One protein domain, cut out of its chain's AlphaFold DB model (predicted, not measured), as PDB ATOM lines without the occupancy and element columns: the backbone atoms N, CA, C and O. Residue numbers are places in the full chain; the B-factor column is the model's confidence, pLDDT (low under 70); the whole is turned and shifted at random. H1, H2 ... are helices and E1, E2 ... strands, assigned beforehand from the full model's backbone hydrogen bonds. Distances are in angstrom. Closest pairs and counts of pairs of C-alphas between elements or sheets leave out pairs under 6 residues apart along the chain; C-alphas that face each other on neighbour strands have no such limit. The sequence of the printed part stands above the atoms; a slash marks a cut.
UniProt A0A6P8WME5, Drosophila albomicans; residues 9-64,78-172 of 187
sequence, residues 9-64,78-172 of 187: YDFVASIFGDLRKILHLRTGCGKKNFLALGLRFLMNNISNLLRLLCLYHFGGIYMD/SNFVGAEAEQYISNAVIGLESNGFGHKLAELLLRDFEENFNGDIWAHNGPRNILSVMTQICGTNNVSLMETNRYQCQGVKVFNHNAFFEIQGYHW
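AT A GLANCE: This is residues 9 to 64 and 78 to 172 of the 187 residues of a protein of Drosophila albomicans (UniProt A0A6P8WME5). A twisted wall of four short strands is covered on one face by the helices H2 and H4, with H3 alongside H2 and reaching H4, while the short H6 packs on the opposite face. H5 packs on E2 and E4; H1 and the loop of residues 25 to 41 lie beyond H2 and H3, away from the sheet, and H7 lies off the sheet. The printed part has 151 residues, with seven named helices and four named strands in the order H1 H2 E1 E2 E3 H3 H4 H5 E4 H6 H7; the class is mixed, helices and strands. The mixed sheet runs E1 E3 E2 E4. The whole is compact, with a radius of gyration of the C-alphas of 15.4 A and spans of 42 by 34 by 28 A.

IN THESE COORDINATES: H1, residues 9 to 24, begins at C-alpha 9 (-13.971, 49.709, 88.758) and is 22.0 A long. H2, residues 42 to 58, is 24.2 A long; E1 is residues 60 to 63 and E2 residues 80 to 85. E3, residues 88 to 96, is 18.6 A long and bends by 83 degrees at residue 92 (7.327, 65.582, 86.891). H3, residues 100 to 116, is 24.5 A long and H4, residues 127 to 138, 15.9 A. H5 is residues 143 to 148, E4 residues 157 to 159 and H6 residues 161 to 164. H7, residues 169 to 172, ends at C-alpha 172 (21.163, 62.168, 84.071).

HOW THE PARTS SIT: E1 and E3 are antiparallel, with N 62 and O 94 2.8 A apart. E2 and E3 form an antiparallel hairpin, with N 90 and O 82 2.8 A apart. E2 and E4 are parallel, with N 83 and O 159 2.8 A apart. H2 and H4 are on the same face, at heights over the sheet of 10.4 A and 9.9 A; H6 is on the opposite face, over E2, at 8.1 A. H4 runs across the strands, at 72 degrees to E3 on the local plane. H2, with residues 49 to 56 alone, touches H3 at a shallow tilt of 26 degrees, opposite ways; C-alphas 56 and 106 are closest, 5.0 A. H3 and H4 touch at a steep tilt of 53 degrees, closest at C-alphas 113 and 129, 6.3 A, through residues 108 to 113 and 129 to 133 alone. H1 is close to but not clearly touching H2, with C-alphas 15 and 53 closest at 7.0 A. H7 is apart from H6. Every O i to N i+4 pair is within hydrogen-bond range in H1, H3 and H4, 12 of 13 in H2 and 1 of 2 in H5; H6 and H7 are too short for one.

THE WHOLE: The C-alphas of Cys 29 and Asn 162 are farthest apart, 44.3 A. Residues 65 to 77 are not printed, and C-alphas 64 and 78 are 18.7 A apart across the cut. The link from H1 to H2 is long, with 17 residues. Mean pLDDT of the printed part is 86.0; residues 9 to 12 and 19 to 38 are under 70.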
ATOM      1  N   TYR A   9     -13.111  49.686  89.942       62.94
ATOM      2  CA  TYR A   9     -13.971  49.709  88.758       62.94
ATOM      3  C   TYR A   9     -14.651  51.054  88.494       62.94
ATOM      4  O   TYR A   9     -14.616  51.519  87.356       62.94
ATOM      5  N   ASP A  10     -15.222  51.699  89.512       66.50
ATOM      6  CA  ASP A  10     -15.872  53.008  89.354       66.50
ATOM      7  C   ASP A  10     -14.841  54.084  88.988       66.50
ATOM      8  O   ASP A  10     -15.104  54.957  88.161       66.50
ATOM      9  N   PHE A  11     -13.621  53.959  89.523       65.50
ATOM     10  CA  PHE A  11     -12.477  54.787  89.143       65.50
ATOM     11  C   PHE A  11     -12.124  54.649  87.660       65.50
ATOM     12  O   PHE A  11     -12.074  55.644  86.933       65.50
ATOM     13  N   VAL A  12     -11.882  53.413  87.209       67.44
ATOM     14  CA  VAL A  12     -11.553  53.137  85.810       67.44
ATOM     15  C   VAL A  12     -12.690  53.651  84.927       67.44
ATOM     16  O   VAL A  12     -12.443  54.404  83.993       67.44
ATOM     17  N   ALA A  13     -13.948  53.374  85.262       70.75
ATOM     18  CA  ALA A  13     -15.086  53.881  84.502       70.75
ATOM     19  C   ALA A  13     -15.127  55.421  84.431       70.75
ATOM     20  O   ALA A  13     -15.375  55.964  83.353       70.75
ATOM     21  N   SER A  14     -14.835  56.122  85.532       74.00
ATOM     22  CA  SER A  14     -14.795  57.589  85.587       74.00
ATOM     23  C   SER A  14     -13.692  58.165  84.697       74.00
ATOM     24  O   SER A  14     -13.968  58.991  83.825       74.00
ATOM     25  N   ILE A  15     -12.458  57.666  84.832       71.88
ATOM     26  CA  ILE A  15     -11.321  58.081  83.995       71.88
ATOM     27  C   ILE A  15     -11.607  57.811  82.520       71.88
ATOM     28  O   ILE A  15     -11.399  58.684  81.682       71.88
ATOM     29  N   PHE A  16     -12.120  56.627  82.182       71.62
ATOM     30  CA  PHE A  16     -12.483  56.295  80.805       71.62
ATOM     31  C   PHE A  16     -13.655  57.146  80.288       71.62
ATOM     32  O   PHE A  16     -13.698  57.460  79.096       71.62
ATOM     33  N   GLY A  17     -14.584  57.548  81.157       73.50
ATOM     34  CA  GLY A  17     -15.671  58.472  80.842       73.50
ATOM     35  C   GLY A  17     -15.170  59.877  80.507       73.50
ATOM     36  O   GLY A  17     -15.580  60.448  79.494       73.50
ATOM     37  N   ASP A  18     -14.245  60.415  81.298       72.25
ATOM     38  CA  ASP A  18     -13.648  61.730  81.045       72.25
ATOM     39  C   ASP A  18     -12.702  61.709  79.847       72.25
ATOM     40  O   ASP A  18     -12.786  62.588  78.989       72.25
ATOM     41  N   LEU A  19     -11.902  60.647  79.696       69.38
ATOM     42  CA  LEU A  19     -11.149  60.389  78.470       69.38
ATOM     43  C   LEU A  19     -12.087  60.408  77.266       69.38
ATOM     44  O   LEU A  19     -11.812  61.099  76.295       69.38
ATOM     45  N   ARG A  20     -13.230  59.717  77.330       67.12
ATOM     46  CA  ARG A  20     -14.211  59.699  76.241       67.12
ATOM     47  C   ARG A  20     -14.761  61.097  75.924       67.12
ATOM     48  O   ARG A  20     -14.920  61.408  74.746       67.12
ATOM     49  N   LYS A  21     -15.019  61.953  76.918       66.50
ATOM     50  CA  LYS A  21     -15.445  63.350  76.686       66.50
ATOM     51  C   LYS A  21     -14.345  64.173  76.012       66.50
ATOM     52  O   LYS A  21     -14.605  64.775  74.975       66.50
ATOM     53  N   ILE A  22     -13.120  64.123  76.543       64.06
ATOM     54  CA  ILE A  22     -11.940  64.809  75.985       64.06
ATOM     55  C   ILE A  22     -11.664  64.331  74.547       64.06
ATOM     56  O   ILE A  22     -11.321  65.117  73.664       64.06
ATOM     57  N   LEU A  23     -11.876  63.041  74.279       58.47
ATOM     58  CA  LEU A  23     -11.742  62.432  72.957       58.47
ATOM     59  C   LEU A  23     -12.846  62.861  71.982       58.47
ATOM     60  O   LEU A  23     -12.562  63.090  70.806       58.47
ATOM     61  N   HIS A  24     -14.097  62.974  72.438       51.72
ATOM     62  CA  HIS A  24     -15.230  63.340  71.582       51.72
ATOM     63  C   HIS A  24     -15.344  64.838  71.297       51.72
ATOM     64  O   HIS A  24     -15.863  65.196  70.241       51.72
ATOM     65  N   LEU A  25     -14.801  65.719  72.145       48.50
ATOM     66  CA  LEU A  25     -14.753  67.166  71.881       48.50
ATOM     67  C   LEU A  25     -13.917  67.531  70.630       48.50
ATOM     68  O   LEU A  25     -13.932  68.675  70.175       48.50
ATOM     69  N   ARG A  26     -13.234  66.557  70.003       54.19
ATOM     70  CA  ARG A  26     -12.360  66.753  68.834       54.19
ATOM     71  C   ARG A  26     -12.818  66.132  67.510       54.19
ATOM     72  O   ARG A  26     -12.007  66.026  66.596       54.19
ATOM     73  N   THR A  27     -14.100  65.819  67.313       51.34
ATOM     74  CA  THR A  27     -14.612  65.528  65.948       51.34
ATOM     75  C   THR A  27     -14.919  66.786  65.114       51.34
ATOM     76  O   THR A  27     -15.521  66.685  64.047       51.34
ATOM     77  N   GLY A  28     -14.511  67.981  65.563       52.12
ATOM     78  CA  GLY A  28     -14.629  69.235  64.810       52.12
ATOM     79  C   GLY A  28     -13.512  69.431  63.773       52.12
ATOM     80  O   GLY A  28     -12.346  69.133  64.032       52.12
ATOM     81  N   CYS A  29     -13.868  69.959  62.599       42.41
ATOM     82  CA  CYS A  29     -12.962  70.177  61.466       42.41
ATOM     83  C   CYS A  29     -11.718  71.006  61.865       42.41
ATOM     84  O   CYS A  29     -11.848  72.117  62.374       42.41
ATOM     85  N   GLY A  30     -10.513  70.464  61.638       52.41
ATOM     86  CA  GLY A  30      -9.231  71.165  61.819       52.41
ATOM     87  C   GLY A  30      -8.469  70.910  63.130       52.41
ATOM     88  O   GLY A  30      -7.308  71.309  63.225       52.41
ATOM     89  N   LYS A  31      -9.042  70.220  64.128       54.38
ATOM     90  CA  LYS A  31      -8.339  69.879  65.385       54.38
ATOM     91  C   LYS A  31      -7.840  68.427  65.364       54.38
ATOM     92  O   LYS A  31      -8.603  67.507  65.090       54.38
ATOM     93  N   LYS A  32      -6.550  68.197  65.654       54.38
ATOM     94  CA  LYS A  32      -5.946  66.845  65.677       54.38
ATOM     95  C   LYS A  32      -6.568  65.982  66.781       54.38
ATOM     96  O   LYS A  32      -6.630  66.420  67.928       54.38
ATOM     97  N   ASN A  33      -6.979  64.757  66.456       59.66
ATOM     98  CA  ASN A  33      -7.505  63.793  67.426       59.66
ATOM     99  C   ASN A  33      -6.398  63.355  68.417       59.66
ATOM    100  O   ASN A  33      -5.294  63.008  67.998       59.66
ATOM    101  N   PHE A  34      -6.698  63.386  69.723       62.22
ATOM    102  CA  PHE A  34      -5.773  63.060  70.820       62.22
ATOM    103  C   PHE A  34      -5.236  61.616  70.758       62.22
ATOM    104  O   PHE A  34      -4.088  61.380  71.122       62.22
ATOM    105  N   LEU A  35      -6.025  60.663  70.247       64.31
ATOM    106  CA  LEU A  35      -5.609  59.267  70.029       64.31
ATOM    107  C   LEU A  35      -5.415  58.935  68.546       64.31
ATOM    108  O   LEU A  35      -5.495  57.770  68.155       64.31
ATOM    109  N   ALA A  36      -5.168  59.936  67.697       63.72
ATOM    110  CA  ALA A  36      -4.803  59.658  66.315       63.72
ATOM    111  C   ALA A  36      -3.551  58.765  66.283       63.72
ATOM    112  O   ALA A  36      -2.476  59.168  66.741       63.72
ATOM    113  N   LEU A  37      -3.689  57.563  65.714       55.66
ATOM    114  CA  LEU A  37      -2.543  56.753  65.308       55.66
ATOM    115  C   LEU A  37      -1.664  57.636  64.404       55.66
ATOM    116  O   LEU A  37      -2.113  58.067  63.344       55.66
ATOM    117  N   GLY A  38      -0.447  57.959  64.853       66.69
ATOM    118  CA  GLY A  38       0.490  58.831  64.129       66.69
ATOM    119  C   GLY A  38       1.030  60.034  64.910       66.69
ATOM    120  O   GLY A  38       1.894  60.738  64.395       66.69
ATOM    121  N   LEU A  39       0.585  60.279  66.148       78.25
ATOM    122  CA  LEU A  39       1.209  61.300  66.999       78.25
ATOM    123  C   LEU A  39       2.648  60.918  67.377       78.25
ATOM    124  O   LEU A  39       2.894  59.833  67.904       78.25
ATOM    125  N   ARG A  40       3.589  61.852  67.181       86.38
ATOM    126  CA  ARG A  40       5.031  61.637  67.406       86.38
ATOM    127  C   ARG A  40       5.375  61.251  68.847       86.38
ATOM    128  O   ARG A  40       6.286  60.461  69.066       86.38
ATOM    129  N   PHE A  41       4.644  61.792  69.821       89.00
ATOM    130  CA  PHE A  41       4.907  61.603  71.251       89.00
ATOM    131  C   PHE A  41       3.709  60.997  71.996       89.00
ATOM    132  O   PHE A  41       3.376  61.433  73.095       89.00
ATOM    133  N   LEU A  42       3.033  60.007  71.401       87.88
ATOM    134  CA  LEU A  42       1.795  59.422  71.938       87.88
ATOM    135  C   LEU A  42       1.901  58.999  73.415       87.88
ATOM    136  O   LEU A  42       1.081  59.427  74.221       87.88
ATOM    137  N   MET A  43       2.921  58.217  73.785       90.12
ATOM    138  CA  MET A  43       3.069  57.714  75.162       90.12
ATOM    139  C   MET A  43       3.279  58.838  76.175       90.12
ATOM    140  O   MET A  43       2.631  58.864  77.218       90.12
ATOM    141  N   ASN A  44       4.117  59.815  75.829       91.00
ATOM    142  CA  ASN A  44       4.320  61.009  76.642       91.00
ATOM    143  C   ASN A  44       3.006  61.786  76.824       91.00
ATOM    144  O   ASN A  44       2.662  62.169  77.933       91.00
ATOM    145  N   ASN A  45       2.224  61.961  75.756       90.56
ATOM    146  CA  ASN A  45       0.944  62.671  75.812       90.56
ATOM    147  C   ASN A  45      -0.115  61.950  76.647       90.56
ATOM    148  O   ASN A  45      -0.829  62.600  77.405       90.56
ATOM    149  N   ILE A  46      -0.195  60.622  76.543       90.12
ATOM    150  CA  ILE A  46      -1.075  59.814  77.391       90.12
ATOM    151  C   ILE A  46      -0.645  59.940  78.855       90.12
ATOM    152  O   ILE A  46      -1.489  60.206  79.705       90.12
ATOM    153  N   SER A  47       0.656  59.837  79.147       93.19
ATOM    154  CA  SER A  47       1.190  60.038  80.499       93.19
ATOM    155  C   SER A  47       0.865  61.434  81.042       93.19
ATOM    156  O   SER A  47       0.419  61.571  82.181       93.19
ATOM    157  N   ASN A  48       1.018  62.471  80.207       94.94
ATOM    158  CA  ASN A  48       0.680  63.846  80.565       94.94
ATOM    159  C   ASN A  48      -0.804  64.016  80.908       94.94
ATOM    160  O   ASN A  48      -1.125  64.693  81.880       94.94
ATOM    161  N   LEU A  49      -1.706  63.383  80.159       93.06
ATOM    162  CA  LEU A  49      -3.133  63.450  80.458       93.06
ATOM    163  C   LEU A  49      -3.492  62.655  81.719       93.06
ATOM    164  O   LEU A  49      -4.219  63.149  82.579       93.06
ATOM    165  N   LEU A  50      -2.970  61.432  81.847       92.56
ATOM    166  CA  LEU A  50      -3.284  60.547  82.969       92.56
ATOM    167  C   LEU A  50      -2.881  61.157  84.308       92.56
ATOM    168  O   LEU A  50      -3.655  61.060  85.258       92.56
ATOM    169  N   ARG A  51      -1.727  61.834  84.391       95.50
ATOM    170  CA  ARG A  51      -1.327  62.483  85.647       95.50
ATOM    171  C   ARG A  51      -2.279  63.598  86.067       95.50
ATOM    172  O   ARG A  51      -2.613  63.694  87.245       95.50
ATOM    173  N   LEU A  52      -2.757  64.401  85.114       95.94
ATOM    174  CA  LEU A  52      -3.700  65.483  85.394       95.94
ATOM    175  C   LEU A  52      -5.064  64.926  85.800       95.94
ATOM    176  O   LEU A  52      -5.651  65.409  86.761       95.94
ATOM    177  N   LEU A  53      -5.536  63.872  85.125       94.00
ATOM    178  CA  LEU A  53      -6.777  63.192  85.498       94.00
ATOM    179  C   LEU A  53      -6.691  62.573  86.899       94.00
ATOM    180  O   LEU A  53      -7.631  62.704  87.677       94.00
ATOM    181  N   CYS A  54      -5.567  61.944  87.253       93.06
ATOM    182  CA  CYS A  54      -5.373  61.404  88.600       93.06
ATOM    183  C   CYS A  54      -5.420  62.512  89.659       93.06
ATOM    184  O   CYS A  54      -6.133  62.377  90.649       93.06
ATOM    185  N   LEU A  55      -4.717  63.626  89.435       95.56
ATOM    186  CA  LEU A  55      -4.730  64.760  90.362       95.56
ATOM    187  C   LEU A  55      -6.102  65.441  90.447       95.56
ATOM    188  O   LEU A  55      -6.487  65.880  91.523       95.56
ATOM    189  N   TYR A  56      -6.851  65.510  89.347       95.06
ATOM    190  CA  TYR A  56      -8.215  66.040  89.346       95.06
ATOM    191  C   TYR A  56      -9.152  65.186  90.206       95.06
ATOM    192  O   TYR A  56      -9.868  65.716  91.049       95.06
ATOM    193  N   HIS A  57      -9.104  63.862  90.046       89.81
ATOM    194  CA  HIS A  57     -10.003  62.952  90.762       89.81
ATOM    195  C   HIS A  57      -9.621  62.737  92.229       89.81
ATOM    196  O   HIS A  57     -10.500  62.535  93.065       89.81
ATOM    197  N   PHE A  58      -8.329  62.768  92.561       91.19
ATOM    198  CA  PHE A  58      -7.855  62.366  93.890       91.19
ATOM    199  C   PHE A  58      -7.113  63.446  94.665       91.19
ATOM    200  O   PHE A  58      -6.900  63.284  95.869       91.19
ATOM    201  N   GLY A  59      -6.681  64.520  94.006       93.19
ATOM    202  CA  GLY A  59      -5.604  65.354  94.526       93.19
ATOM    203  C   GLY A  59      -4.361  64.516  94.845       93.19
ATOM    204  O   GLY A  59      -4.050  63.532  94.170       93.19
ATOM    205  N   GLY A  60      -3.660  64.890  95.908       93.62
ATOM    206  CA  GLY A  60      -2.448  64.221  96.354       93.62
ATOM    207  C   GLY A  60      -1.216  64.704  95.596       93.62
ATOM    208  O   GLY A  60      -1.148  65.855  95.168       93.62
ATOM    209  N   ILE A  61      -0.217  63.831  95.482       94.38
ATOM    210  CA  ILE A  61       1.071  64.137  94.857       94.38
ATOM    211  C   ILE A  61       1.309  63.139  93.729       94.38
ATOM    212  O   ILE A  61       1.342  61.931  93.959       94.38
ATOM    213  N   TYR A  62       1.496  63.654  92.519       95.62
ATOM    214  CA  TYR A  62       2.018  62.902  91.388       95.62
ATOM    215  C   TYR A  62       3.535  63.084  91.307       95.62
ATOM    216  O   TYR A  62       4.034  64.202  91.466       95.62
ATOM    217  N   MET A  63       4.245  61.994  91.009       94.81
ATOM    218  CA  MET A  63       5.673  61.993  90.695       94.81
ATOM    219  C   MET A  63       5.946  61.069  89.509       94.81
ATOM    220  O   MET A  63       5.345  59.993  89.424       94.81
ATOM    221  N   ASP A  64       6.853  61.466  88.618       94.00
ATOM    222  CA  ASP A  64       7.391  60.548  87.615       94.00
ATOM    223  C   ASP A  64       8.122  59.377  88.307       94.00
ATOM    224  O   ASP A  64       8.631  59.488  89.425       94.00
ATOM    225  N   SER A  78      -0.093  71.559 100.763       81.69
ATOM    226  CA  SER A  78      -1.093  71.959  99.761       81.69
ATOM    227  C   SER A  78      -0.678  72.865  98.591       81.69
ATOM    228  O   SER A  78      -0.327  74.028  98.774       81.69
ATOM    229  N   ASN A  79      -0.914  72.351  97.379       94.56
ATOM    230  CA  ASN A  79      -0.759  72.987  96.066       94.56
ATOM    231  C   ASN A  79       0.670  73.444  95.759       94.56
ATOM    232  O   ASN A  79       1.089  74.545  96.118       94.56
ATOM    233  N   PHE A  80       1.412  72.613  95.035       95.25
ATOM    234  CA  PHE A  80       2.768  72.925  94.627       95.25
ATOM    235  C   PHE A  80       3.156  72.335  93.274       95.25
ATOM    236  O   PHE A  80       2.611  71.330  92.817       95.25
ATOM    237  N   VAL A  81       4.162  72.959  92.673       96.12
ATOM    238  CA  VAL A  81       4.850  72.521  91.453       96.12
ATOM    239  C   VAL A  81       6.353  72.764  91.605       96.12
ATOM    240  O   VAL A  81       6.775  73.540  92.466       96.12
ATOM    241  N   GLY A  82       7.171  72.108  90.784       93.75
ATOM    242  CA  GLY A  82       8.624  72.295  90.774       93.75
ATOM    243  C   GLY A  82       9.115  73.058  89.548       93.75
ATOM    244  O   GLY A  82       8.812  72.671  88.421       93.75
ATOM    245  N   ALA A  83       9.906  74.109  89.749       93.62
ATOM    246  CA  ALA A  83      10.671  74.740  88.681       93.62
ATOM    247  C   ALA A  83      11.829  73.822  88.271       93.62
ATOM    248  O   ALA A  83      12.634  73.440  89.109       93.62
ATOM    249  N   GLU A  84      11.931  73.464  86.995       88.56
ATOM    250  CA  GLU A  84      13.072  72.711  86.455       88.56
ATOM    251  C   GLU A  84      14.188  73.640  85.975       88.56
ATOM    252  O   GLU A  84      15.340  73.233  85.913       88.56
ATOM    253  N   ALA A  85      13.877  74.895  85.668       84.62
ATOM    254  CA  ALA A  85      14.848  75.939  85.364       84.62
ATOM    255  C   ALA A  85      14.163  77.312  85.456       84.62
ATOM    256  O   ALA A  85      12.944  77.391  85.601       84.62
ATOM    257  N   GLU A  86      14.924  78.398  85.307       80.19
ATOM    258  CA  GLU A  86      14.442  79.788  85.451       80.19
ATOM    259  C   GLU A  86      13.228  80.152  84.575       80.19
ATOM    260  O   GLU A  86      12.539  81.137  84.831       80.19
ATOM    261  N   GLN A  87      12.972  79.382  83.517       84.06
ATOM    262  CA  GLN A  87      11.879  79.618  82.570       84.06
ATOM    263  C   GLN A  87      10.906  78.441  82.462       84.06
ATOM    264  O   GLN A  87       9.974  78.493  81.659       84.06
ATOM    265  N   TYR A  88      11.106  77.376  83.243       86.50
ATOM    266  CA  TYR A  88      10.368  76.129  83.079       86.50
ATOM    267  C   TYR A  88       9.871  75.604  84.416       86.50
ATOM    268  O   TYR A  88      10.644  75.368  85.340       86.50
ATOM    269  N   ILE A  89       8.565  75.361  84.481       94.62
ATOM    270  CA  ILE A  89       7.953  74.561  85.535       94.62
ATOM    271  C   ILE A  89       7.752  73.163  84.970       94.62
ATOM    272  O   ILE A  89       7.152  73.002  83.906       94.62
ATOM    273  N   SER A  90       8.267  72.164  85.675       93.75
ATOM    274  CA  SER A  90       8.113  70.772  85.290       93.75
ATOM    275  C   SER A  90       6.778  70.211  85.765       93.75
ATOM    276  O   SER A  90       6.167  70.662  86.734       93.75
ATOM    277  N   ASN A  91       6.327  69.198  85.043       95.19
ATOM    278  CA  ASN A  91       5.164  68.380  85.343       95.19
ATOM    279  C   ASN A  91       5.541  67.023  85.969       95.19
ATOM    280  O   ASN A  91       4.661  66.176  86.125       95.19
ATOM    281  N   ALA A  92       6.820  66.819  86.304       94.88
ATOM    282  CA  ALA A  92       7.327  65.582  86.891       94.88
ATOM    283  C   ALA A  92       6.997  65.444  88.381       94.88
ATOM    284  O   ALA A  92       6.963  64.332  88.891       94.88
ATOM    285  N   VAL A  93       6.742  66.554  89.087       94.94
ATOM    286  CA  VAL A  93       6.305  66.562  90.491       94.94
ATOM    287  C   VAL A  93       5.228  67.631  90.660       94.94
ATOM    288  O   VAL A  93       5.489  68.822  90.474       94.94
ATOM    289  N   ILE A  94       4.012  67.210  91.007       96.81
ATOM    290  CA  ILE A  94       2.862  68.104  91.197       96.81
ATOM    291  C   ILE A  94       2.095  67.645  92.432       96.81
ATOM    292  O   ILE A  94       1.696  66.485  92.514       96.81
ATOM    293  N   GLY A  95       1.853  68.554  93.372       96.19
ATOM    294  CA  GLY A  95       0.965  68.314  94.505       96.19
ATOM    295  C   GLY A  95      -0.268  69.190  94.405       96.19
ATOM    296  O   GLY A  95      -0.119  70.400  94.305       96.19
ATOM    297  N   LEU A  96      -1.470  68.618  94.459       96.88
ATOM    298  CA  LEU A  96      -2.729  69.367  94.453       96.88
ATOM    299  C   LEU A  96      -3.651  68.853  95.551       96.88
ATOM    300  O   LEU A  96      -3.785  67.653  95.774       96.88
ATOM    301  N   GLU A  97      -4.311  69.765  96.248       95.06
ATOM    302  CA  GLU A  97      -5.406  69.396  97.136       95.06
ATOM    303  C   GLU A  97      -6.564  68.805  96.333       95.06
ATOM    304  O   GLU A  97      -6.883  69.264  95.237       95.06
ATOM    305  N   SER A  98      -7.233  67.809  96.913       93.62
ATOM    306  CA  SER A  98      -8.398  67.146  96.313       93.62
ATOM    307  C   SER A  98      -9.645  68.030  96.260       93.62
ATOM    308  O   SER A  98     -10.642  67.665  95.645       93.62
ATOM    309  N   ASN A  99      -9.617  69.191  96.912       93.75
ATOM    310  CA  ASN A  99     -10.714  70.146  96.950       93.75
ATOM    311  C   ASN A  99     -10.182  71.588  96.897       93.75
ATOM    312  O   ASN A  99      -8.981  71.830  96.751       93.75
ATOM    313  N   GLY A 100     -11.097  72.557  96.961       94.88
ATOM    314  CA  GLY A 100     -10.746  73.973  97.002       94.88
ATOM    315  C   GLY A 100      -9.970  74.429  95.766       94.88
ATOM    316  O   GLY A 100     -10.339  74.123  94.628       94.88
ATOM    317  N   PHE A 101      -8.904  75.198  95.990       95.88
ATOM    318  CA  PHE A 101      -8.114  75.757  94.897       95.88
ATOM    319  C   PHE A 101      -7.291  74.697  94.152       95.88
ATOM    320  O   PHE A 101      -7.143  74.811  92.939       95.88
ATOM    321  N   GLY A 102      -6.824  73.642  94.830       96.19
ATOM    322  CA  GLY A 102      -6.069  72.553  94.199       96.19
ATOM    323  C   GLY A 102      -6.862  71.823  93.122       96.19
ATOM    324  O   GLY A 102      -6.401  71.690  91.988       96.19
ATOM    325  N   HIS A 103      -8.104  71.453  93.433       95.69
ATOM    326  CA  HIS A 103      -9.008  70.835  92.464       95.69
ATOM    327  C   HIS A 103      -9.324  71.778  91.291       95.69
ATOM    328  O   HIS A 103      -9.312  71.368  90.131       95.69
ATOM    329  N   LYS A 104      -9.546  73.073  91.569       97.00
ATOM    330  CA  LYS A 104      -9.738  74.086  90.518       97.00
ATOM    331  C   LYS A 104      -8.503  74.216  89.620       97.00
ATOM    332  O   LYS A 104      -8.646  74.364  88.411       97.00
ATOM    333  N   LEU A 105      -7.300  74.152  90.188       97.62
ATOM    334  CA  LEU A 105      -6.052  74.159  89.428       97.62
ATOM    335  C   LEU A 105      -5.941  72.917  88.530       97.62
ATOM    336  O   LEU A 105      -5.629  73.063  87.351       97.62
ATOM    337  N   ALA A 106      -6.279  71.723  89.027       97.19
ATOM    338  CA  ALA A 106      -6.336  70.514  88.200       97.19
ATOM    339  C   ALA A 106      -7.318  70.662  87.020       97.19
ATOM    340  O   ALA A 106      -6.997  70.292  85.891       97.19
ATOM    341  N   GLU A 107      -8.488  71.261  87.258       95.88
ATOM    342  CA  GLU A 107      -9.475  71.543  86.211       95.88
ATOM    343  C   GLU A 107      -8.937  72.518  85.151       95.88
ATOM    344  O   GLU A 107      -9.086  72.276  83.954       95.88
ATOM    345  N   LEU A 108      -8.280  73.606  85.571       97.50
ATOM    346  CA  LEU A 108      -7.663  74.573  84.655       97.50
ATOM    347  C   LEU A 108      -6.567  73.926  83.800       97.50
ATOM    348  O   LEU A 108      -6.485  74.205  82.605       97.50
ATOM    349  N   LEU A 109      -5.761  73.039  84.388       97.50
ATOM    350  CA  LEU A 109      -4.733  72.286  83.668       97.50
ATOM    351  C   LEU A 109      -5.339  71.364  82.607       97.50
ATOM    352  O   LEU A 109      -4.858  71.363  81.476       97.50
ATOM    353  N   LEU A 110      -6.409  70.633  82.940       94.88
ATOM    354  CA  LEU A 110      -7.130  69.778  81.988       94.88
ATOM    355  C   LEU A 110      -7.779  70.585  80.857       94.88
ATOM    356  O   LEU A 110      -7.714  70.165  79.703       94.88
ATOM    357  N   ARG A 111      -8.356  71.755  81.163       92.56
ATOM    358  CA  ARG A 111      -8.926  72.663  80.153       92.56
ATOM    359  C   ARG A 111      -7.855  73.200  79.203       92.56
ATOM    360  O   ARG A 111      -8.018  73.082  77.992       92.56
ATOM    361  N   ASP A 112      -6.737  73.714  79.725       94.44
ATOM    362  CA  ASP A 112      -5.621  74.186  78.887       94.44
ATOM    363  C   ASP A 112      -5.029  73.036  78.054       94.44
ATOM    364  O   ASP A 112      -4.745  73.222  76.871       94.44
ATOM    365  N   PHE A 113      -4.932  71.827  78.622       92.75
ATOM    366  CA  PHE A 113      -4.503  70.633  77.897       92.75
ATOM    367  C   PHE A 113      -5.438  70.332  76.720       92.75
ATOM    368  O   PHE A 113      -4.971  70.085  75.611       92.75
ATOM    369  N   GLU A 114      -6.754  70.356  76.935       87.56
ATOM    370  CA  GLU A 114      -7.747  70.083  75.896       87.56
ATOM    371  C   GLU A 114      -7.731  71.144  74.783       87.56
ATOM    372  O   GLU A 114      -7.709  70.810  73.589       87.56
ATOM    373  N   GLU A 115      -7.726  72.421  75.164       87.94
ATOM    374  CA  GLU A 115      -7.807  73.557  74.246       87.94
ATOM    375  C   GLU A 115      -6.537  73.693  73.403       87.94
ATOM    376  O   GLU A 115      -6.622  73.873  72.184       87.94
ATOM    377  N   ASN A 116      -5.373  73.526  74.033       90.75
ATOM    378  CA  ASN A 116      -4.070  73.792  73.429       90.75
ATOM    379  C   ASN A 116      -3.303  72.524  73.032       90.75
ATOM    380  O   ASN A 116      -2.144  72.623  72.647       90.75
ATOM    381  N   PHE A 117      -3.921  71.333  73.057       89.19
ATOM    382  CA  PHE A 117      -3.197  70.091  72.761       89.19
ATOM    383  C   PHE A 117      -2.427  70.138  71.430       89.19
ATOM    384  O   PHE A 117      -3.025  70.290  70.355       89.19
ATOM    385  N   ASN A 118      -1.123  69.866  71.503       89.31
ATOM    386  CA  ASN A 118      -0.235  69.688  70.360       89.31
ATOM    387  C   ASN A 118       0.647  68.447  70.552       89.31
ATOM    388  O   ASN A 118       1.657  68.478  71.256       89.31
ATOM    389  N   GLY A 119       0.273  67.339  69.913       88.00
ATOM    390  CA  GLY A 119       0.979  66.065  70.058       88.00
ATOM    391  C   GLY A 119       2.292  65.934  69.272       88.00
ATOM    392  O   GLY A 119       2.958  64.905  69.405       88.00
ATOM    393  N   ASP A 120       2.678  66.941  68.478       88.06
ATOM    394  CA  ASP A 120       3.917  66.925  67.684       88.06
ATOM    395  C   ASP A 120       5.131  67.477  68.445       88.06
ATOM    396  O   ASP A 120       6.266  67.307  67.996       88.06
ATOM    397  N   ILE A 121       4.903  68.140  69.584       91.12
ATOM    398  CA  ILE A 121       5.930  68.784  70.407       91.12
ATOM    399  C   ILE A 121       5.962  68.104  71.777       91.12
ATOM    400  O   ILE A 121       4.975  68.118  72.509       91.12
ATOM    401  N   TRP A 122       7.116  67.544  72.144       92.19
ATOM    402  CA  TRP A 122       7.270  66.716  73.344       92.19
ATOM    403  C   TRP A 122       6.859  67.431  74.646       92.19
ATOM    404  O   TRP A 122       6.070  66.896  75.417       92.19
ATOM    405  N   ALA A 123       7.315  68.667  74.868       93.12
ATOM    406  CA  ALA A 123       7.053  69.402  76.112       93.12
ATOM    407  C   ALA A 123       5.709  70.165  76.141       93.12
ATOM    408  O   ALA A 123       5.388  70.803  77.147       93.12
ATOM    409  N   HIS A 124       4.929  70.160  75.051       94.31
ATOM    410  CA  HIS A 124       3.799  71.088  74.906       94.31
ATOM    411  C   HIS A 124       2.663  70.800  75.885       94.31
ATOM    412  O   HIS A 124       2.201  71.687  76.594       94.31
ATOM    413  N   ASN A 125       2.264  69.535  75.977       94.06
ATOM    414  CA  ASN A 125       1.134  69.118  76.809       94.06
ATOM    415  C   ASN A 125       1.567  68.785  78.245       94.06
ATOM    416  O   ASN A 125       0.832  68.154  78.993       94.06
ATOM    417  N   GLY A 126       2.800  69.152  78.597       95.00
ATOM    418  CA  GLY A 126       3.435  68.850  79.864       95.00
ATOM    419  C   GLY A 126       3.958  70.119  80.537       95.00
ATOM    420  O   GLY A 126       3.139  70.921  80.984       95.00
ATOM    421  N   PRO A 127       5.282  70.366  80.576       95.31
ATOM    422  CA  PRO A 127       5.841  71.580  81.177       95.31
ATOM    423  C   PRO A 127       5.214  72.883  80.654       95.31
ATOM    424  O   PRO A 127       4.908  73.789  81.429       95.31
ATOM    425  N   ARG A 128       4.937  72.982  79.343       95.88
ATOM    426  CA  ARG A 128       4.312  74.188  78.772       95.88
ATOM    427  C   ARG A 128       2.858  74.377  79.216       95.88
ATOM    428  O   ARG A 128       2.446  75.531  79.342       95.88
ATOM    429  N   ASN A 129       2.111  73.301  79.464       96.81
ATOM    430  CA  ASN A 129       0.752  73.350  80.010       96.81
ATOM    431  C   ASN A 129       0.769  73.885  81.452       96.81
ATOM    432  O   ASN A 129       0.087  74.869  81.742       96.81
ATOM    433  N   ILE A 130       1.643  73.342  82.313       97.56
ATOM    434  CA  ILE A 130       1.813  73.848  83.687       97.56
ATOM    435  C   ILE A 130       2.194  75.332  83.671       97.56
ATOM    436  O   ILE A 130       1.548  76.151  84.323       97.56
ATOM    437  N   LEU A 131       3.201  75.701  82.874       96.81
ATOM    438  CA  LEU A 131       3.653  77.087  82.756       96.81
ATOM    439  C   LEU A 131       2.551  78.021  82.224       96.81
ATOM    440  O   LEU A 131       2.460  79.159  82.681       96.81
ATOM    441  N   SER A 132       1.704  77.549  81.295       97.19
ATOM    442  CA  SER A 132       0.545  78.290  80.757       97.19
ATOM    443  C   SER A 132      -0.363  78.763  81.881       97.19
ATOM    444  O   SER A 132      -0.622  79.957  82.042       97.19
ATOM    445  N   VAL A 133      -0.811  77.803  82.687       98.00
ATOM    446  CA  VAL A 133      -1.814  78.020  83.725       98.00
ATOM    447  C   VAL A 133      -1.205  78.781  84.896       98.00
ATOM    448  O   VAL A 133      -1.811  79.730  85.392       98.00
ATOM    449  N   MET A 134       0.034  78.460  85.281       97.56
ATOM    450  CA  MET A 134       0.745  79.195  86.329       97.56
ATOM    451  C   MET A 134       0.999  80.654  85.943       97.56
ATOM    452  O   MET A 134       0.839  81.535  86.780       97.56
ATOM    453  N   THR A 135       1.298  80.943  84.674       96.12
ATOM    454  CA  THR A 135       1.452  82.327  84.197       96.12
ATOM    455  C   THR A 135       0.160  83.127  84.363       96.12
ATOM    456  O   THR A 135       0.201  84.286  84.774       96.12
ATOM    457  N   GLN A 136      -0.993  82.509  84.092       96.38
ATOM    458  CA  GLN A 136      -2.299  83.148  84.268       96.38
ATOM    459  C   GLN A 136      -2.632  83.366  85.749       96.38
ATOM    460  O   GLN A 136      -3.081  84.444  86.126       96.38
ATOM    461  N   ILE A 137      -2.378  82.366  86.597       95.94
ATOM    462  CA  ILE A 137      -2.672  82.425  88.036       95.94
ATOM    463  C   ILE A 137      -1.771  83.428  88.752       95.94
ATOM    464  O   ILE A 137      -2.263  84.183  89.588       95.94
ATOM    465  N   CYS A 138      -0.479  83.434  88.422       95.56
ATOM    466  CA  CYS A 138       0.525  84.299  89.032       95.56
ATOM    467  C   CYS A 138       0.640  85.673  88.346       95.56
ATOM    468  O   CYS A 138       1.365  86.537  88.826       95.56
ATOM    469  N   GLY A 139       0.006  85.899  87.193       95.25
ATOM    470  CA  GLY A 139       0.102  87.170  86.462       95.25
ATOM    471  C   GLY A 139       1.526  87.554  86.027       95.25
ATOM    472  O   GLY A 139       1.833  88.734  85.883       95.25
ATOM    473  N   THR A 140       2.421  86.579  85.866       93.19
ATOM    474  CA  THR A 140       3.812  86.775  85.429       93.19
ATOM    475  C   THR A 140       4.305  85.524  84.720       93.19
ATOM    476  O   THR A 140       3.853  84.436  85.043       93.19
ATOM    477  N   ASN A 141       5.235  85.652  83.779       91.62
ATOM    478  CA  ASN A 141       5.927  84.522  83.149       91.62
ATOM    479  C   ASN A 141       7.331  84.282  83.741       91.62
ATOM    480  O   ASN A 141       8.055  83.407  83.274       91.62
ATOM    481  N   ASN A 142       7.733  85.070  84.741       92.62
ATOM    482  CA  ASN A 142       9.023  84.934  85.408       92.62
ATOM    483  C   ASN A 142       8.911  83.897  86.537       92.62
ATOM    484  O   ASN A 142       8.323  84.182  87.582       92.62
ATOM    485  N   VAL A 143       9.473  82.703  86.326       93.19
ATOM    486  CA  VAL A 143       9.383  81.590  87.289       93.19
ATOM    487  C   VAL A 143      10.103  81.925  88.595       93.19
ATOM    488  O   VAL A 143       9.566  81.647  89.664       93.19
ATOM    489  N   SER A 144      11.234  82.637  88.548       91.38
ATOM    490  CA  SER A 144      11.951  83.084  89.752       91.38
ATOM    491  C   SER A 144      11.098  84.002  90.646       91.38
ATOM    492  O   SER A 144      11.205  83.966  91.876       91.38
ATOM    493  N   LEU A 145      10.196  84.804  90.062       91.31
ATOM    494  CA  LEU A 145       9.202  85.562  90.837       91.31
ATOM    495  C   LEU A 145       8.130  84.649  91.447       91.31
ATOM    496  O   LEU A 145       7.721  84.872  92.586       91.31
ATOM    497  N   MET A 146       7.699  83.604  90.736       94.62
ATOM    498  CA  MET A 146       6.739  82.629  91.271       94.62
ATOM    499  C   MET A 146       7.312  81.841  92.462       94.62
ATOM    500  O   MET A 146       6.585  81.547  93.412       94.62
ATOM    501  N   GLU A 147       8.614  81.534  92.449       92.44
ATOM    502  CA  GLU A 147       9.308  80.838  93.546       92.44
ATOM    503  C   GLU A 147       9.302  81.635  94.859       92.44
ATOM    504  O   GLU A 147       9.155  81.076  95.956       92.44
ATOM    505  N   THR A 148       9.460  82.956  94.744       88.62
ATOM    506  CA  THR A 148       9.631  83.871  95.878       88.62
ATOM    507  C   THR A 148       8.315  84.483  96.361       88.62
ATOM    508  O   THR A 148       8.206  84.822  97.539       88.62
ATOM    509  N   ASN A 149       7.283  84.566  95.509       84.81
ATOM    510  CA  ASN A 149       6.015  85.226  95.827       84.81
ATOM    511  C   ASN A 149       4.784  84.313  95.677       84.81
ATOM    512  O   ASN A 149       3.957  84.468  94.776       84.81
ATOM    513  N   ARG A 150       4.594  83.400  96.641       80.81
ATOM    514  CA  ARG A 150       3.440  82.475  96.661       80.81
ATOM    515  C   ARG A 150       2.071  83.165  96.681       80.81
ATOM    516  O   ARG A 150       1.092  82.594  96.214       80.81
ATOM    517  N   TYR A 151       1.975  84.371  97.249       84.19
ATOM    518  CA  TYR A 151       0.699  85.087  97.367       84.19
ATOM    519  C   TYR A 151       0.191  85.531  96.001       84.19
ATOM    520  O   TYR A 151      -1.004  85.457  95.729       84.19
ATOM    521  N   GLN A 152       1.118  85.916  95.125       88.88
ATOM    522  CA  GLN A 152       0.815  86.253  93.746       88.88
ATOM    523  C   GLN A 152       0.286  85.035  92.973       88.88
ATOM    524  O   GLN A 152      -0.604  85.178  92.147       88.88
ATOM    525  N   CYS A 153       0.747  83.830  93.315       93.69
ATOM    526  CA  CYS A 153       0.291  82.560  92.748       93.69
ATOM    527  C   CYS A 153      -0.908  81.934  93.484       93.69
ATOM    528  O   CYS A 153      -1.059  80.713  93.488       93.69
ATOM    529  N   GLN A 154      -1.746  82.742  94.146       93.00
ATOM    530  CA  GLN A 154      -2.934  82.275  94.882       93.00
ATOM    531  C   GLN A 154      -2.632  81.171  95.918       93.00
ATOM    532  O   GLN A 154      -3.451  80.296  96.179       93.00
ATOM    533  N   GLY A 155      -1.441  81.212  96.518       91.94
ATOM    534  CA  GLY A 155      -1.001  80.252  97.530       91.94
ATOM    535  C   GLY A 155      -0.272  79.024  96.983       91.94
ATOM    536  O   GLY A 155       0.299  78.294  97.788       91.94
ATOM    537  N   VAL A 156      -0.212  78.823  95.659       95.06
ATOM    538  CA  VAL A 156       0.560  77.723  95.060       95.06
ATOM    539  C   VAL A 156       2.045  77.934  95.328       95.06
ATOM    540  O   VAL A 156       2.613  78.981  95.005       95.06
ATOM    541  N   LYS A 157       2.698  76.926  95.909       94.50
ATOM    542  CA  LYS A 157       4.142  76.938  96.133       94.50
ATOM    543  C   LYS A 157       4.867  76.481  94.868       94.50
ATOM    544  O   LYS A 157       4.759  75.326  94.469       94.50
ATOM    545  N   VAL A 158       5.667  77.363  94.274       94.62
ATOM    546  CA  VAL A 158       6.659  76.958  93.271       94.62
ATOM    547  C   VAL A 158       7.965  76.658  93.998       94.62
ATOM    548  O   VAL A 158       8.548  77.530  94.648       94.62
ATOM    549  N   PHE A 159       8.375  75.396  93.978       93.38
ATOM    550  CA  PHE A 159       9.680  74.984  94.479       93.38
ATOM    551  C   PHE A 159      10.763  75.332  93.468       93.38
ATOM    552  O   PHE A 159      10.539  75.222  92.266       93.38
ATOM    553  N   ASN A 160      11.937  75.714  93.963       91.81
ATOM    554  CA  ASN A 160      13.085  75.968  93.106       91.81
ATOM    555  C   ASN A 160      13.657  74.666  92.524       91.81
ATOM    556  O   ASN A 160      13.362  73.560  92.992       91.81
ATOM    557  N   HIS A 161      14.541  74.828  91.545       89.31
ATOM    558  CA  HIS A 161      15.244  73.737  90.873       89.31
ATOM    559  C   HIS A 161      15.888  72.721  91.823       89.31
ATOM    560  O   HIS A 161      15.756  71.513  91.637       89.31
ATOM    561  N   ASN A 162      16.506  73.191  92.904       88.00
ATOM    562  CA  ASN A 162      17.240  72.334  93.834       88.00
ATOM    563  C   ASN A 162      16.331  71.433  94.686       88.00
ATOM    564  O   ASN A 162      16.826  70.511  95.330       88.00
ATOM    565  N   ALA A 163      15.021  71.689  94.731       88.94
ATOM    566  CA  ALA A 163      14.097  70.877  95.518       88.94
ATOM    567  C   ALA A 163      13.825  69.503  94.886       88.94
ATOM    568  O   ALA A 163      13.708  68.518  95.614       88.94
ATOM    569  N   PHE A 164      13.714  69.447  93.555       87.75
ATOM    570  CA  PHE A 164      13.307  68.238  92.826       87.75
ATOM    571  C   PHE A 164      14.215  67.882  91.645       87.75
ATOM    572  O   PHE A 164      14.224  66.732  91.221       87.75
ATOM    573  N   PHE A 165      14.986  68.838  91.127       87.12
ATOM    574  CA  PHE A 165      15.725  68.703  89.872       87.12
ATOM    575  C   PHE A 165      17.211  69.034  90.037       87.12
ATOM    576  O   PHE A 165      17.837  69.478  89.090       87.12
ATOM    577  N   GLU A 166      17.801  68.794  91.217       84.44
ATOM    578  CA  GLU A 166      19.202  69.139  91.541       84.44
ATOM    579  C   GLU A 166      20.219  68.693  90.464       84.44
ATOM    580  O   GLU A 166      21.228  69.365  90.243       84.44
ATOM    581  N   ILE A 167      19.932  67.598  89.751       83.12
ATOM    582  CA  ILE A 167      20.592  67.238  88.493       83.12
ATOM    583  C   ILE A 167      19.611  67.472  87.340       83.12
ATOM    584  O   ILE A 167      18.575  66.814  87.256       83.12
ATOM    585  N   GLN A 168      19.964  68.371  86.418       80.19
ATOM    586  CA  GLN A 168      19.171  68.608  85.207       80.19
ATOM    587  C   GLN A 168      19.091  67.346  84.340       80.19
ATOM    588  O   GLN A 168      20.063  66.600  84.236       80.19
ATOM    589  N   GLY A 169      17.961  67.128  83.662       78.00
ATOM    590  CA  GLY A 169      17.700  65.876  82.940       78.00
ATOM    591  C   GLY A 169      18.757  65.500  81.894       78.00
ATOM    592  O   GLY A 169      19.073  64.328  81.734       78.00
ATOM    593  N   TYR A 170      19.391  66.466  81.222       82.50
ATOM    594  CA  TYR A 170      20.470  66.183  80.260       82.50
ATOM    595  C   TYR A 170      21.781  65.714  80.917       82.50
ATOM    596  O   TYR A 170      22.642  65.152  80.245       82.50
ATOM    597  N   HIS A 171      21.912  65.905  82.226       86.62
ATOM    598  CA  HIS A 171      23.006  65.429  83.064       86.62
ATOM    599  C   HIS A 171      22.657  64.131  83.811       86.62
ATOM    600  O   HIS A 171      23.345  63.775  84.763       86.62
ATOM    601  N   TRP A 172      21.615  63.395  83.398       84.94
ATOM    602  CA  TRP A 172      21.163  62.168  84.071       84.94
ATOM    603  C   TRP A 172      22.289  61.152  84.340       84.94
ATOM    604  O   TRP A 172      22.249  60.437  85.338       84.94
TER     605      TRP A 172